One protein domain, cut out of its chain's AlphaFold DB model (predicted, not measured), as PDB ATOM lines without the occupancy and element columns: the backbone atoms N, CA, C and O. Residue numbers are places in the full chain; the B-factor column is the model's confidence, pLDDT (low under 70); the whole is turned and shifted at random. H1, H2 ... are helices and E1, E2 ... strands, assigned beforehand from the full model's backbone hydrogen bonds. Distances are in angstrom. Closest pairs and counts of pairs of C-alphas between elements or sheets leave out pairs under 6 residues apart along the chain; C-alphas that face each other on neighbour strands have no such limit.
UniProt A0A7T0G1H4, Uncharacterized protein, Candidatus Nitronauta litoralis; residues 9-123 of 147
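Overview. This is residues 9 to 123 of the 147 residues of an uncharacterized protein of Candidatus Nitronauta litoralis (UniProt A0A7T0G1H4). A twisted sheet of four strands has one long helix, H4, slanting over one face, while the first part of H4, residues 69 to 76, reaches past the sheet; three short helices, H1, H2 and H3, lie along one side of H4. The printed part has 115 residues, with named elements in the order E1 E2 H1 H2 H3 H4 E3 E4. The sheet's order is E2 E1 E4 E3, all antiparallel, and the class is mixed. The whole is compact, with a radius of gyration of the C-alphas of 13.5 A and spans of 39 by 33 by 28 A.

Arrangement. E1, residues 9 to 15, and E2, residues 20 to 27, form an antiparallel hairpin, with N 11 and O 24 within hydrogen-bond range at 2.9 A. H1, residues 40 to 44, only grazes the sheet with residues 41 to 44. H2, residues 49 to 53, is not on the sheet, and neither is H3, residues 57 to 64. H4, residues 69 to 89, touches H2 with residues 83 to 87 alone; the closest C-alphas are those of Val 53 and Arg 83, 5.3 A apart. H3 and H4 only just touch, with 3 pairs of C-alphas within 8 A, the closest Val 61 and Gln 72 at 6.9 A, at a steep tilt of 60 degrees, opposite ways. E3, residues 101 to 109, and E4, residues 112 to 119, form the second antiparallel hairpin, with N 107 and O 114 at 2.8 A. E1 and E4 are antiparallel neighbours, with N 12 and O 115 at 2.9 A. H4 makes two layers with the sheet, a helix on one face, at a height over the sheet of 9.5 A and slantwise to the strands. In H1, H2, H3 and H4 every O i to N i+4 pair is within hydrogen-bond range.

Along the chain. E1 begins at C-alpha 9, (-5.890, -40.233, -20.933). H4 is 30.1 A long, from C-alpha 69 at (-18.414, -26.107, -33.720); E3 is 23.2 A and E4 22.8 A, ending at C-alpha 119, (-3.810, -40.324, -26.634).

Size, cuts and confidence. The C-alphas farthest apart, those of Ser 69 and Glu 110, are 40.2 A apart. The printed part has no cut. The links E2 to H1 and H4 to E3 are long. Residues 29 to 30, 35 to 37 and 123 have pLDDT under 70.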
ATOM      1  N   LEU A   9      -5.669 -38.891 -21.444       93.88
ATOM      2  CA  LEU A   9      -5.890 -40.233 -20.933       93.88
ATOM      3  C   LEU A   9      -7.384 -40.516 -21.029       93.88
ATOM      4  O   LEU A   9      -8.190 -39.683 -20.613       93.88
ATOM      5  N   ILE A  10      -7.732 -41.681 -21.563       95.25
ATOM      6  CA  ILE A  10      -9.072 -42.239 -21.437       95.25
ATOM      7  C   ILE A  10      -9.002 -43.536 -20.629       95.25
ATOM      8  O   ILE A  10      -8.141 -44.381 -20.882       95.25
ATOM      9  N   SER A  11      -9.888 -43.672 -19.642       95.50
ATOM     10  CA  SER A  11     -10.141 -44.926 -18.927       95.50
ATOM     11  C   SER A  11     -11.577 -45.346 -19.182       95.50
ATOM     12  O   SER A  11     -12.489 -44.574 -18.903       95.50
ATOM     13  N   VAL A  12     -11.782 -46.541 -19.731       96.56
ATOM     14  CA  VAL A  12     -13.097 -47.053 -20.131       96.56
ATOM     15  C   VAL A  12     -13.378 -48.350 -19.391       96.56
ATOM     16  O   VAL A  12     -12.526 -49.236 -19.366       96.56
ATOM     17  N   LYS A  13     -14.578 -48.479 -18.823       96.94
ATOM     18  CA  LYS A  13     -15.022 -49.690 -18.134       96.94
ATOM     19  C   LYS A  13     -16.183 -50.346 -18.855       96.94
ATOM     20  O   LYS A  13     -17.191 -49.700 -19.146       96.94
ATOM     21  N   PHE A  14     -16.062 -51.647 -19.058       97.19
ATOM     22  CA  PHE A  14     -17.115 -52.499 -19.589       97.19
ATOM     23  C   PHE A  14     -17.469 -53.577 -18.580       97.19
ATOM     24  O   PHE A  14     -16.610 -54.004 -17.813       97.19
ATOM     25  N   ASP A  15     -18.720 -54.023 -18.597       96.56
ATOM     26  CA  ASP A  15     -19.137 -55.181 -17.820       96.56
ATOM     27  C   ASP A  15     -18.696 -56.505 -18.471       96.56
ATOM     28  O   ASP A  15     -18.143 -56.551 -19.572       96.56
ATOM     29  N   ASN A  16     -18.972 -57.617 -17.788       94.38
ATOM     30  CA  ASN A  16     -18.701 -58.969 -18.292       94.38
ATOM     31  C   ASN A  16     -19.501 -59.351 -19.555       94.38
ATOM     32  O   ASN A  16     -19.246 -60.401 -20.139       94.38
ATOM     33  N   SER A  17     -20.487 -58.541 -19.947       95.25
ATOM     34  CA  SER A  17     -21.265 -58.702 -21.179       95.25
ATOM     35  C   SER A  17     -20.813 -57.722 -22.265       95.25
ATOM     36  O   SER A  17     -21.534 -57.544 -23.242       95.25
ATOM     37  N   GLU A  18     -19.660 -57.064 -22.100       94.19
ATOM     38  CA  GLU A  18     -19.097 -56.089 -23.045       94.19
ATOM     39  C   GLU A  18     -19.965 -54.830 -23.238       94.19
ATOM     40  O   GLU A  18     -19.893 -54.161 -24.271       94.19
ATOM     41  N   HIS A  19     -20.784 -54.474 -22.242       96.62
ATOM     42  CA  HIS A  19     -21.573 -53.241 -22.244       96.62
ATOM     43  C   HIS A  19     -20.844 -52.129 -21.488       96.62
ATOM     44  O   HIS A  19     -20.268 -52.351 -20.421       96.62
ATOM     45  N   LEU A  20     -20.869 -50.910 -22.034       96.75
ATOM     46  CA  LEU A  20     -20.198 -49.757 -21.436       96.75
ATOM     47  C   LEU A  20     -20.831 -49.384 -20.088       96.75
ATOM     48  O   LEU A  20     -22.012 -49.041 -20.024       96.75
ATOM     49  N   LEU A  21     -20.034 -49.377 -19.022       94.81
ATOM     50  CA  LEU A  21     -20.459 -48.934 -17.694       94.81
ATOM     51  C   LEU A  21     -20.214 -47.438 -17.504       94.81
ATOM     52  O   LEU A  21     -21.122 -46.693 -17.121       94.81
ATOM     53  N   GLU A  22     -18.982 -47.008 -17.766       94.25
ATOM     54  CA  GLU A  22     -18.522 -45.628 -17.625       94.25
ATOM     55  C   GLU A  22     -17.194 -45.413 -18.359       94.25
ATOM     56  O   GLU A  22     -16.494 -46.371 -18.696       94.25
ATOM     57  N   TYR A  23     -16.823 -44.152 -18.569       93.94
ATOM     58  CA  TYR A  23     -15.458 -43.772 -18.911       93.94
ATOM     59  C   TYR A  23     -15.111 -42.391 -18.344       93.94
ATOM     60  O   TYR A  23     -15.996 -41.574 -18.096       93.94
ATOM     61  N   ASP A  24     -13.816 -42.132 -18.167       92.38
ATOM     62  CA  ASP A  24     -13.256 -40.800 -17.926       92.38
ATOM     63  C   ASP A  24     -12.322 -40.435 -19.074       92.38
ATOM     64  O   ASP A  24     -11.489 -41.249 -19.475       92.38
ATOM     65  N   PHE A  25     -12.447 -39.209 -19.584       92.25
ATOM     66  CA  PHE A  25     -11.555 -38.669 -20.600       92.25
ATOM     67  C   PHE A  25     -11.002 -37.319 -20.156       92.25
ATOM     68  O   PHE A  25     -11.729 -36.332 -20.030       92.25
ATOM     69  N   SER A  26      -9.694 -37.252 -19.923       89.44
ATOM     70  CA  SER A  26      -9.071 -36.088 -19.301       89.44
ATOM     71  C   SER A  26      -7.699 -35.765 -19.888       89.44
ATOM     72  O   SER A  26      -6.991 -36.603 -20.441       89.44
ATOM     73  N   LYS A  27      -7.297 -34.493 -19.794       83.75
ATOM     74  CA  LYS A  27      -5.935 -34.078 -20.156       83.75
ATOM     75  C   LYS A  27      -4.947 -34.635 -19.147       83.75
ATOM     76  O   LYS A  27      -5.066 -34.351 -17.961       83.75
ATOM     77  N   LEU A  28      -3.899 -35.299 -19.612       80.00
ATOM     78  CA  LEU A  28      -2.938 -35.965 -18.734       80.00
ATOM     79  C   LEU A  28      -2.161 -34.963 -17.855       80.00
ATOM     80  O   LEU A  28      -1.874 -35.233 -16.693       80.00
ATOM     81  N   THR A  29      -1.882 -33.764 -18.373       66.38
ATOM     82  CA  THR A  29      -1.095 -32.732 -17.671       66.38
ATOM     83  C   THR A  29      -1.835 -31.991 -16.560       66.38
ATOM     84  O   THR A  29      -1.196 -31.517 -15.622       66.38
ATOM     85  N   CYS A  30      -3.157 -31.837 -16.659       68.88
ATOM     86  CA  CYS A  30      -3.941 -31.057 -15.695       68.88
ATOM     87  C   CYS A  30      -5.186 -31.773 -15.166       68.88
ATOM     88  O   CYS A  30      -5.932 -31.164 -14.403       68.88
ATOM     89  N   GLN A  31      -5.421 -33.019 -15.589       71.50
ATOM     90  CA  GLN A  31      -6.593 -33.844 -15.269       71.50
ATOM     91  C   GLN A  31      -7.929 -33.142 -15.542       71.50
ATOM     92  O   GLN A  31      -8.965 -33.501 -14.996       71.50
ATOM     93  N   LYS A  32      -7.923 -32.117 -16.402       75.50
ATOM     94  CA  LYS A  32      -9.152 -31.445 -16.805       75.50
ATOM     95  C   LYS A  32      -9.902 -32.364 -17.759       75.50
ATOM     96  O   LYS A  32      -9.360 -32.687 -18.820       75.50
ATOM     97  N   THR A  33     -11.126 -32.725 -17.393       78.75
ATOM     98  CA  THR A  33     -12.021 -33.529 -18.226       78.75
ATOM     99  C   THR A  33     -12.277 -32.837 -19.564       78.75
ATOM    100  O   THR A  33     -12.370 -31.604 -19.650       78.75
ATOM    101  N   ILE A  34     -12.339 -33.633 -20.623       76.19
ATOM    102  CA  ILE A  34     -12.586 -33.208 -21.996       76.19
ATOM    103  C   ILE A  34     -13.971 -33.736 -22.370       76.19
ATOM    104  O   ILE A  34     -14.222 -34.922 -22.220       76.19
ATOM    105  N   GLY A  35     -14.874 -32.869 -22.832       66.12
ATOM    106  CA  GLY A  35     -16.179 -33.294 -23.364       66.12
ATOM    107  C   GLY A  35     -17.284 -33.597 -22.340       66.12
ATOM    108  O   GLY A  35     -18.442 -33.572 -22.723       66.12
ATOM    109  N   SER A  36     -16.975 -33.730 -21.043       60.06
ATOM    110  CA  SER A  36     -17.890 -34.224 -19.983       60.06
ATOM    111  C   SER A  36     -19.333 -33.689 -19.921       60.06
ATOM    112  O   SER A  36     -20.185 -34.369 -19.357       60.06
ATOM    113  N   ASP A  37     -19.618 -32.493 -20.440       68.75
ATOM    114  CA  ASP A  37     -20.935 -31.844 -20.335       68.75
ATOM    115  C   ASP A  37     -21.791 -31.976 -21.614       68.75
ATOM    116  O   ASP A  37     -22.847 -31.356 -21.720       68.75
ATOM    117  N   ASN A  38     -21.361 -32.768 -22.604       74.88
ATOM    118  CA  ASN A  38     -22.064 -32.911 -23.890       74.88
ATOM    119  C   ASN A  38     -23.124 -34.039 -23.929       74.88
ATOM    120  O   ASN A  38     -23.813 -34.183 -24.937       74.88
ATOM    121  N   GLY A  39     -23.263 -34.842 -22.866       85.50
ATOM    122  CA  GLY A  39     -24.234 -35.946 -22.781       85.50
ATOM    123  C   GLY A  39     -23.854 -37.221 -23.548       85.50
ATOM    124  O   GLY A  39     -24.661 -38.149 -23.634       85.50
ATOM    125  N   PHE A  40     -22.639 -37.309 -24.097       90.62
ATOM    126  CA  PHE A  40     -22.192 -38.482 -24.852       90.62
ATOM    127  C   PHE A  40     -22.016 -39.730 -23.977       90.62
ATOM    128  O   PHE A  40     -22.357 -40.835 -24.406       90.62
ATOM    129  N   LEU A  41     -21.577 -39.561 -22.726       91.00
ATOM    130  CA  LEU A  41     -21.509 -40.655 -21.755       91.00
ATOM    131  C   LEU A  41     -22.891 -41.279 -21.526       91.00
ATOM    132  O   LEU A  41     -23.051 -42.491 -21.643       91.00
ATOM    133  N   ASP A  42     -23.911 -40.457 -21.277       92.06
ATOM    134  CA  ASP A  42     -25.281 -40.940 -21.072       92.06
ATOM    135  C   ASP A  42     -25.844 -41.624 -22.325       92.06
ATOM    136  O   ASP A  42     -26.588 -42.599 -22.226       92.06
ATOM    137  N   PHE A  43     -25.472 -41.142 -23.515       92.56
ATOM    138  CA  PHE A  43     -25.864 -41.751 -24.784       92.56
ATOM    139  C   PHE A  43     -25.221 -43.124 -25.026       92.56
ATOM    140  O   PHE A  43     -25.854 -44.007 -25.617       92.56
ATOM    141  N   SER A  44     -23.960 -43.286 -24.629       93.31
ATOM    142  CA  SER A  44     -23.149 -44.477 -24.899       93.31
ATOM    143  C   SER A  44     -23.294 -45.559 -23.826       93.31
ATOM    144  O   SER A  44     -23.116 -46.743 -24.121       93.31
ATOM    145  N   LYS A  45     -23.645 -45.180 -22.595       94.50
ATOM    146  CA  LYS A  45     -23.783 -46.088 -21.455       94.50
ATOM    147  C   LYS A  45     -24.772 -47.223 -21.729       94.50
ATOM    148  O   LYS A  45     -25.869 -47.017 -22.244       94.50
ATOM    149  N   GLY A  46     -24.376 -48.436 -21.357       95.56
ATOM    150  CA  GLY A  46     -25.153 -49.657 -21.544       95.56
ATOM    151  C   GLY A  46     -25.209 -50.156 -22.987       95.56
ATOM    152  O   GLY A  46     -25.974 -51.074 -23.262       95.56
ATOM    153  N   ARG A  47     -24.448 -49.578 -23.923       96.69
ATOM    154  CA  ARG A  47     -24.303 -50.127 -25.278       96.69
ATOM    155  C   ARG A  47     -23.150 -51.120 -25.336       96.69
ATOM    156  O   ARG A  47     -22.147 -50.947 -24.648       96.69
ATOM    157  N   GLU A  48     -23.297 -52.118 -26.197       96.62
ATOM    158  CA  GLU A  48     -22.257 -53.097 -26.509       96.62
ATOM    159  C   GLU A  48     -21.067 -52.439 -27.233       96.62
ATOM    160  O   GLU A  48     -21.251 -51.522 -28.041       96.62
ATOM    161  N   MET A  49     -19.852 -52.936 -26.986       95.06
ATOM    162  CA  MET A  49     -18.618 -52.510 -27.662       95.06
ATOM    163  C   MET A  49     -18.750 -52.430 -29.189       95.06
ATOM    164  O   MET A  49     -18.340 -51.438 -29.793       95.06
ATOM    165  N   THR A  50     -19.320 -53.460 -29.820       94.38
ATOM    166  CA  THR A  50     -19.460 -53.537 -31.284       94.38
ATOM    167  C   THR A  50     -20.339 -52.407 -31.817       94.38
ATOM    168  O   THR A  50     -19.922 -51.663 -32.703       94.38
ATOM    169  N   ALA A  51     -21.499 -52.198 -31.189       95.25
ATOM    170  CA  ALA A  51     -22.421 -51.124 -31.525       95.25
ATOM    171  C   ALA A  51     -21.784 -49.738 -31.351       95.25
ATOM    172  O   ALA A  51     -22.061 -48.844 -32.143       95.25
ATOM    173  N   LEU A  52     -20.928 -49.549 -30.339       95.44
ATOM    174  CA  LEU A  52     -20.220 -48.285 -30.111       95.44
ATOM    175  C   LEU A  52     -19.186 -47.975 -31.202       95.44
ATOM    176  O   LEU A  52     -19.027 -46.814 -31.574       95.44
ATOM    177  N   VAL A  53     -18.497 -48.990 -31.731       94.69
ATOM    178  CA  VAL A  53     -17.508 -48.823 -32.812       94.69
ATOM    179  C   VAL A  53     -18.164 -48.470 -34.147       94.69
ATOM    180  O   VAL A  53     -17.559 -47.753 -34.951       94.69
ATOM    181  N   GLU A  54     -19.381 -48.962 -34.369       94.62
ATOM    182  CA  GLU A  54     -20.188 -48.725 -35.572       94.62
ATOM    183  C   GLU A  54     -20.940 -47.383 -35.552       94.62
ATOM    184  O   GLU A  54     -21.575 -47.023 -36.541       94.62
ATOM    185  N   LEU A  55     -20.878 -46.622 -34.452       94.00
ATOM    186  CA  LEU A  55     -21.514 -45.310 -34.376       94.00
ATOM    187  C   LEU A  55     -20.848 -44.306 -35.316       94.00
ATOM    188  O   LEU A  55     -19.668 -43.974 -35.168       94.00
ATOM    189  N   GLU A  56     -21.658 -43.719 -36.190       94.69
ATOM    190  CA  GLU A  56     -21.260 -42.585 -37.009       94.69
ATOM    191  C   GLU A  56     -21.319 -41.282 -36.208       94.69
ATOM    192  O   GLU A  56     -22.298 -40.974 -35.522       94.69
ATOM    193  N   PHE A  57     -20.278 -40.457 -36.340       93.19
ATOM    194  CA  PHE A  57     -20.173 -39.195 -35.605       93.19
ATOM    195  C   PHE A  57     -21.368 -38.257 -35.856       93.19
ATOM    196  O   PHE A  57     -21.866 -37.612 -34.934       93.19
ATOM    197  N   GLN A  58     -21.873 -38.207 -37.095       92.19
ATOM    198  CA  GLN A  58     -23.014 -37.357 -37.449       92.19
ATOM    199  C   GLN A  58     -24.313 -37.787 -36.759       92.19
ATOM    200  O   GLN A  58     -25.106 -36.929 -36.375       92.19
ATOM    201  N   ASP A  59     -24.524 -39.086 -36.543       93.06
ATOM    202  CA  ASP A  59     -25.712 -39.576 -35.839       93.06
ATOM    203  C   ASP A  59     -25.702 -39.136 -34.374       93.06
ATOM    204  O   ASP A  59     -26.736 -38.740 -33.832       93.06
ATOM    205  N   ILE A  60     -24.518 -39.116 -33.758       93.44
ATOM    206  CA  ILE A  60     -24.322 -38.638 -32.388       93.44
ATOM    207  C   ILE A  60     -24.587 -37.131 -32.305       93.44
ATOM    208  O   ILE A  60     -25.347 -36.690 -31.442       93.44
ATOM    209  N   VAL A  61     -24.019 -36.339 -33.223       92.44
ATOM    210  CA  VAL A  61     -24.248 -34.882 -33.292       92.44
ATOM    211  C   VAL A  61     -25.738 -34.569 -33.447       92.44
ATOM    212  O   VAL A  61     -26.266 -33.714 -32.732       92.44
ATOM    213  N   ASN A  62     -26.429 -35.287 -34.335       92.25
ATOM    214  CA  ASN A  62     -27.859 -35.114 -34.576       92.25
ATOM    215  C   ASN A  62     -28.706 -35.510 -33.359       92.25
ATOM    216  O   ASN A  62     -29.671 -34.819 -33.028       92.25
ATOM    217  N   TYR A  63     -28.348 -36.604 -32.682       93.12
ATOM    218  CA  TYR A  63     -29.050 -37.074 -31.489       93.12
ATOM    219  C   TYR A  63     -28.899 -36.097 -30.316       93.12
ATOM    220  O   TYR A  63     -29.891 -35.724 -29.687       93.12
ATOM    221  N   LEU A  64     -27.667 -35.655 -30.053       91.88
ATOM    222  CA  LEU A  64     -27.335 -34.730 -28.966       91.88
ATOM    223  C   LEU A  64     -27.686 -33.270 -29.297       91.88
ATOM    224  O   LEU A  64     -27.684 -32.427 -28.404       91.88
ATOM    225  N   LYS A  65     -28.035 -32.975 -30.558       92.19
ATOM    226  CA  LYS A  65     -28.385 -31.635 -31.063       92.19
ATOM    227  C   LYS A  65     -27.290 -30.599 -30.794       92.19
ATOM    228  O   LYS A  65     -27.571 -29.472 -30.394       92.19
ATOM    229  N   VAL A  66     -26.038 -30.994 -31.013       88.75
ATOM    230  CA  VAL A  66     -24.876 -30.128 -30.785       88.75
ATOM    231  C   VAL A  66     -24.687 -29.199 -31.982       88.75
ATOM    232  O   VAL A  66     -24.309 -29.639 -33.068       88.75
ATOM    233  N   GLU A  67     -24.934 -27.905 -31.797       87.31
ATOM    234  CA  GLU A  67     -24.859 -26.910 -32.880       87.31
ATOM    235  C   GLU A  67     -23.511 -26.178 -32.931       87.31
ATOM    236  O   GLU A  67     -23.068 -25.749 -33.999       87.31
ATOM    237  N   SER A  68     -22.836 -26.028 -31.787       89.94
ATOM    238  CA  SER A  68     -21.573 -25.294 -31.712       89.94
ATOM    239  C   SER A  68     -20.422 -26.105 -32.297       89.94
ATOM    240  O   SER A  68     -20.181 -27.244 -31.903       89.94
ATOM    241  N   SER A  69     -19.629 -25.484 -33.174       86.44
ATOM    242  CA  SER A  69     -18.414 -26.107 -33.720       86.44
ATOM    243  C   SER A  69     -17.395 -26.503 -32.642       86.44
ATOM    244  O   SER A  69     -16.678 -27.484 -32.808       86.44
ATOM    245  N   GLU A  70     -17.340 -25.763 -31.528       86.19
ATOM    246  CA  GLU A  70     -16.452 -26.090 -30.407       86.19
ATOM    247  C   GLU A  70     -16.945 -27.338 -29.669       86.19
ATOM    248  O   GLU A  70     -16.164 -28.247 -29.396       86.19
ATOM    249  N   GLU A  71     -18.247 -27.418 -29.407       85.69
ATOM    250  CA  GLU A  71     -18.856 -28.573 -28.747       85.69
ATOM    251  C   GLU A  71     -18.785 -29.820 -29.635       85.69
ATOM    252  O   GLU A  71     -18.442 -30.891 -29.146       85.69
ATOM    253  N   GLN A  72     -19.010 -29.682 -30.947       89.50
ATOM    254  CA  GLN A  72     -18.824 -30.772 -31.909       89.50
ATOM    255  C   GLN A  72     -17.370 -31.247 -31.941       89.50
ATOM    256  O   GLN A  72     -17.118 -32.446 -32.015       89.50
ATOM    257  N   PHE A  73     -16.400 -30.334 -31.856       89.00
ATOM    258  CA  PHE A  73     -14.992 -30.711 -31.793       89.00
ATOM    259  C   PHE A  73     -14.661 -31.480 -30.506       89.00
ATOM    260  O   PHE A  73     -13.983 -32.503 -30.565       89.00
ATOM    261  N   LEU A  74     -15.156 -31.030 -29.351       88.69
ATOM    262  CA  LEU A  74     -14.964 -31.738 -28.083       88.69
ATOM    263  C   LEU A  74     -15.642 -33.115 -28.090       88.69
ATOM    264  O   LEU A  74     -15.019 -34.091 -27.680       88.69
ATOM    265  N   LEU A  75     -16.865 -33.198 -28.618       91.06
ATOM    266  CA  LEU A  75     -17.592 -34.452 -28.818       91.06
ATOM    267  C   LEU A  75     -16.834 -35.402 -29.749       91.06
ATOM    268  O   LEU A  75     -16.748 -36.593 -29.472       91.06
ATOM    269  N   TYR A  76     -16.256 -34.884 -30.834       92.44
ATOM    270  CA  TYR A  76     -15.455 -35.682 -31.757       92.44
ATOM    271  C   TYR A  76     -14.254 -36.308 -31.053       92.44
ATOM    272  O   TYR A  76     -14.002 -37.493 -31.235       92.44
ATOM    273  N   LEU A  77     -13.529 -35.539 -30.232       91.00
ATOM    274  CA  LEU A  77     -12.381 -36.062 -29.487       91.00
ATOM    275  C   LEU A  77     -12.780 -37.187 -28.530       91.00
ATOM    276  O   LEU A  77     -12.042 -38.156 -28.391       91.00
ATOM    277  N   GLU A  78     -13.926 -37.049 -27.873       92.38
ATOM    278  CA  GLU A  78     -14.437 -38.032 -26.923       92.38
ATOM    279  C   GLU A  78     -14.933 -39.308 -27.621       92.38
ATOM    280  O   GLU A  78     -14.563 -40.413 -27.227       92.38
ATOM    281  N   TRP A  79     -15.695 -39.162 -28.708       94.75
ATOM    282  CA  TRP A  79     -16.120 -40.272 -29.565       94.75
ATOM    283  C   TRP A  79     -14.927 -41.030 -30.158       94.75
ATOM    284  O   TRP A  79     -14.879 -42.257 -30.084       94.75
ATOM    285  N   ASP A  80     -13.944 -40.302 -30.693       94.31
ATOM    286  CA  ASP A  80     -12.717 -40.859 -31.270       94.31
ATOM    287  C   ASP A  80     -11.919 -41.636 -30.216       94.31
ATOM    288  O   ASP A  80     -11.521 -42.772 -30.467       94.31
ATOM    289  N   ALA A  81     -11.763 -41.072 -29.013       94.00
ATOM    290  CA  ALA A  81     -11.070 -41.705 -27.892       94.00
ATOM    291  C   ALA A  81     -11.759 -42.993 -27.409       94.00
ATOM    292  O   ALA A  81     -11.096 -43.999 -27.134       94.00
ATOM    293  N   LEU A  82     -13.092 -42.985 -27.308       95.69
ATOM    294  CA  LEU A  82     -13.856 -44.174 -26.935       95.69
ATOM    295  C   LEU A  82     -13.721 -45.258 -28.012       95.69
ATOM    296  O   LEU A  82     -13.363 -46.399 -27.707       95.69
ATOM    297  N   ARG A  83     -13.935 -44.891 -29.280       95.62
ATOM    298  CA  ARG A  83     -13.838 -45.807 -30.423       95.62
ATOM    299  C   ARG A  83     -12.440 -46.417 -30.542       95.62
ATOM    300  O   ARG A  83     -12.324 -47.629 -30.721       95.62
ATOM    301  N   SER A  84     -11.378 -45.620 -30.406       95.38
ATOM    302  CA  SER A  84      -9.994 -46.106 -30.472       95.38
ATOM    303  C   SER A  84      -9.642 -47.041 -29.318       95.38
ATOM    304  O   SER A  84      -8.870 -47.983 -29.495       95.38
ATOM    305  N   THR A  85     -10.213 -46.812 -28.137       95.81
ATOM    306  CA  THR A  85     -10.016 -47.686 -26.976       95.81
ATOM    307  C   THR A  85     -10.633 -49.058 -27.208       95.81
ATOM    308  O   THR A  85      -9.966 -50.073 -26.993       95.81
ATOM    309  N   ILE A  86     -11.858 -49.096 -27.736       96.06
ATOM    310  CA  ILE A  86     -12.545 -50.350 -28.055       96.06
ATOM    311  C   ILE A  86     -11.813 -51.101 -29.172       96.06
ATOM    312  O   ILE A  86     -11.555 -52.294 -29.041       96.06
ATOM    313  N   LEU A  87     -11.402 -50.414 -30.242       94.75
ATOM    314  CA  LEU A  87     -10.656 -51.042 -31.339       94.75
ATOM    315  C   LEU A  87      -9.331 -51.663 -30.876       94.75
ATOM    316  O   LEU A  87      -9.003 -52.777 -31.289       94.75
ATOM    317  N   HIS A  88      -8.595 -50.989 -29.983       92.88
ATOM    318  CA  HIS A  88      -7.391 -51.561 -29.377       92.88
ATOM    319  C   HIS A  88      -7.702 -52.819 -28.565       92.88
ATOM    320  O   HIS A  88      -6.989 -53.813 -28.697       92.88
ATOM    321  N   TYR A  89      -8.770 -52.801 -27.764       94.25
ATOM    322  CA  TYR A  89      -9.188 -53.964 -26.981       94.25
ATOM    323  C   TYR A  89      -9.597 -55.154 -27.858       94.25
ATOM    324  O   TYR A  89      -9.191 -56.284 -27.598       94.25
ATOM    325  N   MET A  90     -10.314 -54.899 -28.956       92.62
ATOM    326  CA  MET A  90     -10.713 -55.919 -29.934       92.62
ATOM    327  C   MET A  90      -9.543 -56.455 -30.780       92.62
ATOM    328  O   MET A  90      -9.748 -57.314 -31.638       92.62
ATOM    329  N   GLY A  91      -8.325 -55.938 -30.591       90.75
ATOM    330  CA  GLY A  91      -7.148 -56.330 -31.364       90.75
ATOM    331  C   GLY A  91      -7.104 -55.772 -32.789       90.75
ATOM    332  O   GLY A  91      -6.215 -56.153 -33.544       90.75
ATOM    333  N   LYS A  92      -7.997 -54.839 -33.147       90.75
ATOM    334  CA  LYS A  92      -8.095 -54.203 -34.475       90.75
ATOM    335  C   LYS A  92      -7.151 -53.005 -34.606       90.75
ATOM    336  O   LYS A  92      -7.541 -51.895 -34.968       90.75
ATOM    337  N   SER A  93      -5.891 -53.206 -34.231       79.75
ATOM    338  CA  SER A  93      -4.892 -52.126 -34.162       79.75
ATOM    339  C   SER A  93      -4.479 -51.607 -35.544       79.75
ATOM    340  O   SER A  93      -3.950 -50.507 -35.656       79.75
ATOM    341  N   GLU A  94      -4.732 -52.375 -36.601       85.06
ATOM    342  CA  GLU A  94      -4.544 -51.987 -37.998       85.06
ATOM    343  C   GLU A  94      -5.439 -50.819 -38.436       85.06
ATOM    344  O   GLU A  94      -5.091 -50.109 -39.378       85.06
ATOM    345  N   GLU A  95      -6.556 -50.585 -37.740       83.94
ATOM    346  CA  GLU A  95      -7.454 -49.449 -37.975       83.94
ATOM    347  C   GLU A  95      -7.023 -48.182 -37.213       83.94
ATOM    348  O   GLU A  95      -7.677 -47.142 -37.312       83.94
ATOM    349  N   LEU A  96      -5.934 -48.252 -36.437       85.31
ATOM    350  CA  LEU A  96      -5.512 -47.202 -35.516       85.31
ATOM    351  C   LEU A  96      -4.126 -46.650 -35.845       85.31
ATOM    352  O   LEU A  96      -3.186 -47.368 -36.192       85.31
ATOM    353  N   ASP A  97      -3.961 -45.346 -35.625       86.12
ATOM    354  CA  ASP A  97      -2.634 -44.744 -35.525       86.12
ATOM    355  C   ASP A  97      -2.012 -45.111 -34.170       86.12
ATOM    356  O   ASP A  97      -2.121 -44.375 -33.188       86.12
ATOM    357  N   THR A  98      -1.328 -46.253 -34.116       83.00
ATOM    358  CA  THR A  98      -0.643 -46.758 -32.909       83.00
ATOM    359  C   THR A  98       0.468 -45.835 -32.396       83.00
ATOM    360  O   THR A  98       0.983 -46.007 -31.289       83.00
ATOM    361  N   THR A  99       0.861 -44.822 -33.174       85.12
ATOM    362  CA  THR A  99       1.795 -43.797 -32.704       85.12
ATOM    363  C   THR A  99       1.091 -42.739 -31.860       85.12
ATOM    364  O   THR A  99       1.705 -42.196 -30.933       85.12
ATOM    365  N   ARG A 100      -0.191 -42.490 -32.156       89.00
ATOM    366  CA  ARG A 100      -1.075 -41.555 -31.461       89.00
ATOM    367  C   ARG A 100      -1.780 -42.217 -30.280       89.00
ATOM    368  O   ARG A 100      -1.718 -41.682 -29.177       89.00
ATOM    369  N   TYR A 101      -2.415 -43.362 -30.499       92.81
ATOM    370  CA  TYR A 101      -3.155 -44.102 -29.480       92.81
ATOM    371  C   TYR A 101      -2.250 -45.181 -28.896       92.81
ATOM    372  O   TYR A 101      -1.769 -46.049 -29.617       92.81
ATOM    373  N   GLN A 102      -1.989 -45.120 -27.594       92.62
ATOM    374  CA  GLN A 102      -1.096 -46.042 -26.898       92.62
ATOM    375  C   GLN A 102      -1.858 -46.714 -25.767       92.62
ATOM    376  O   GLN A 102      -2.307 -46.046 -24.839       92.62
ATOM    377  N   LEU A 103      -2.019 -48.032 -25.854       93.56
ATOM    378  CA  LEU A 103      -2.605 -48.816 -24.774       93.56
ATOM    379  C   LEU A 103      -1.683 -48.753 -23.545       93.56
ATOM    380  O   LEU A 103      -0.498 -49.067 -23.651       93.56
ATOM    381  N   GLU A 104      -2.223 -48.324 -22.407       93.81
ATOM    382  CA  GLU A 104      -1.500 -48.235 -21.135       93.81
ATOM    383  C   GLU A 104      -1.685 -49.516 -20.315       93.81
ATOM    384  O   GLU A 104      -0.699 -50.146 -19.929       93.81
ATOM    385  N   SER A 105      -2.933 -49.927 -20.087       95.69
ATOM    386  CA  SER A 105      -3.261 -51.157 -19.363       95.69
ATOM    387  C   SER A 105      -4.608 -51.737 -19.793       95.69
ATOM    388  O   SER A 105      -5.463 -51.047 -20.356       95.69
ATOM    389  N   ILE A 106      -4.770 -53.034 -19.528       96.12
ATOM    390  CA  ILE A 106      -6.051 -53.740 -19.541       96.12
ATOM    391  C   ILE A 106      -6.124 -54.492 -18.217       96.12
ATOM    392  O   ILE A 106      -5.307 -55.378 -17.959       96.12
ATOM    393  N   ASP A 107      -7.092 -54.127 -17.392       96.19
ATOM    394  CA  ASP A 107      -7.261 -54.630 -16.039       96.19
ATOM    395  C   ASP A 107      -8.583 -55.402 -15.948       96.19
ATOM    396  O   ASP A 107      -9.668 -54.838 -16.084       96.19
ATOM    397  N   TYR A 108      -8.493 -56.713 -15.719       94.44
ATOM    398  CA  TYR A 108      -9.659 -57.579 -15.539       94.44
ATOM    399  C   TYR A 108     -10.070 -57.591 -14.063       94.44
ATOM    400  O   TYR A 108      -9.266 -57.925 -13.189       94.44
ATOM    401  N   GLN A 109     -11.319 -57.231 -13.794       90.00
ATOM    402  CA  GLN A 109     -11.921 -57.131 -12.465       90.00
ATOM    403  C   GLN A 109     -13.147 -58.058 -12.381       90.00
ATOM    404  O   GLN A 109     -13.617 -58.572 -13.392       90.00
ATOM    405  N   GLU A 110     -13.687 -58.293 -11.182       89.12
ATOM    406  CA  GLU A 110     -14.881 -59.148 -11.020       89.12
ATOM    407  C   GLU A 110     -16.104 -58.591 -11.772       89.12
ATOM    408  O   GLU A 110     -16.927 -59.345 -12.295       89.12
ATOM    409  N   GLU A 111     -16.204 -57.264 -11.851       88.44
ATOM    410  CA  GLU A 111     -17.323 -56.549 -12.470       88.44
ATOM    411  C   GLU A 111     -17.178 -56.398 -13.995       88.44
ATOM    412  O   GLU A 111     -18.156 -56.065 -14.663       88.44
ATOM    413  N   GLY A 112     -15.995 -56.683 -14.553       94.00
ATOM    414  CA  GLY A 112     -15.720 -56.567 -15.983       94.00
ATOM    415  C   GLY A 112     -14.276 -56.178 -16.294       94.00
ATOM    416  O   GLY A 112     -13.339 -56.653 -15.657       94.00
ATOM    417  N   VAL A 113     -14.076 -55.321 -17.294       96.25
ATOM    418  CA  VAL A 113     -12.744 -54.910 -17.761       96.25
ATOM    419  C   VAL A 113     -12.597 -53.393 -17.756       96.25
ATOM    420  O   VAL A 113     -13.485 -52.671 -18.206       96.25
ATOM    421  N   GLU A 114     -11.456 -52.911 -17.267       97.12
ATOM    422  CA  GLU A 114     -11.031 -51.517 -17.377       97.12
ATOM    423  C   GLU A 114      -9.880 -51.421 -18.384       97.12
ATOM    424  O   GLU A 114      -8.899 -52.160 -18.302       97.12
ATOM    425  N   ILE A 115     -10.000 -50.522 -19.355       96.62
ATOM    426  CA  ILE A 115      -9.012 -50.311 -20.412       96.62
ATOM    427  C   ILE A 115      -8.533 -48.872 -20.326       96.62
ATOM    428  O   ILE A 115      -9.341 -47.942 -20.362       96.62
ATOM    429  N   ARG A 116      -7.215 -48.686 -20.263       96.50
ATOM    430  CA  ARG A 116      -6.593 -47.362 -20.221       96.50
ATOM    431  C   ARG A 116      -5.783 -47.106 -21.471       96.50
ATOM    432  O   ARG A 116      -4.979 -47.939 -21.892       96.50
ATOM    433  N   GLN A 117      -5.980 -45.935 -22.063       95.75
ATOM    434  CA  GLN A 117      -5.303 -45.533 -23.285       95.75
ATOM    435  C   GLN A 117      -4.809 -44.090 -23.189       95.75
ATOM    436  O   GLN A 117      -5.558 -43.163 -22.884       95.75
ATOM    437  N   VAL A 118      -3.532 -43.898 -23.510       94.44
ATOM    438  CA  VAL A 118      -2.918 -42.582 -23.675       94.44
ATOM    439  C   VAL A 118      -3.074 -42.145 -25.126       94.44
ATOM    440  O   VAL A 118      -2.682 -42.854 -26.053       94.44
ATOM    441  N   ILE A 119      -3.604 -40.942 -25.326       93.19
ATOM    442  CA  ILE A 119      -3.810 -40.324 -26.634       93.19
ATOM    443  C   ILE A 119      -2.837 -39.163 -26.764       93.19
ATOM    444  O   ILE A 119      -2.972 -38.135 -26.100       93.19
ATOM    445  N   ARG A 120      -1.835 -39.324 -27.622       89.75
ATOM    446  CA  ARG A 120      -0.838 -38.290 -27.897       89.75
ATOM    447  C   ARG A 120      -1.360 -37.280 -28.920       89.75
ATOM    448  O   ARG A 120      -2.244 -37.599 -29.718       89.75
ATOM    449  N   PRO A 121      -0.806 -36.058 -28.945       81.44
ATOM    450  CA  PRO A 121      -1.033 -35.158 -30.065       81.44
ATOM    451  C   PRO A 121      -0.541 -35.775 -31.383       81.44
ATOM    452  O   PRO A 121       0.392 -36.587 -31.377       81.44
ATOM    453  N   PRO A 122      -1.126 -35.373 -32.525       74.62
ATOM    454  CA  PRO A 122      -0.625 -35.781 -33.830       74.62
ATOM    455  C   PRO A 122       0.836 -35.343 -34.008       74.62
ATOM    456  O   PRO A 122       1.232 -34.262 -33.567       74.62
ATOM    457  N   ARG A 123       1.640 -36.184 -34.677       68.00
ATOM    458  CA  ARG A 123       3.071 -35.919 -34.926       68.00
ATOM    459  C   ARG A 123       3.301 -34.622 -35.697       68.00
ATOM    460  O   ARG A 123       4.240 -33.890 -35.397       68.00
TER     461      ARG A 123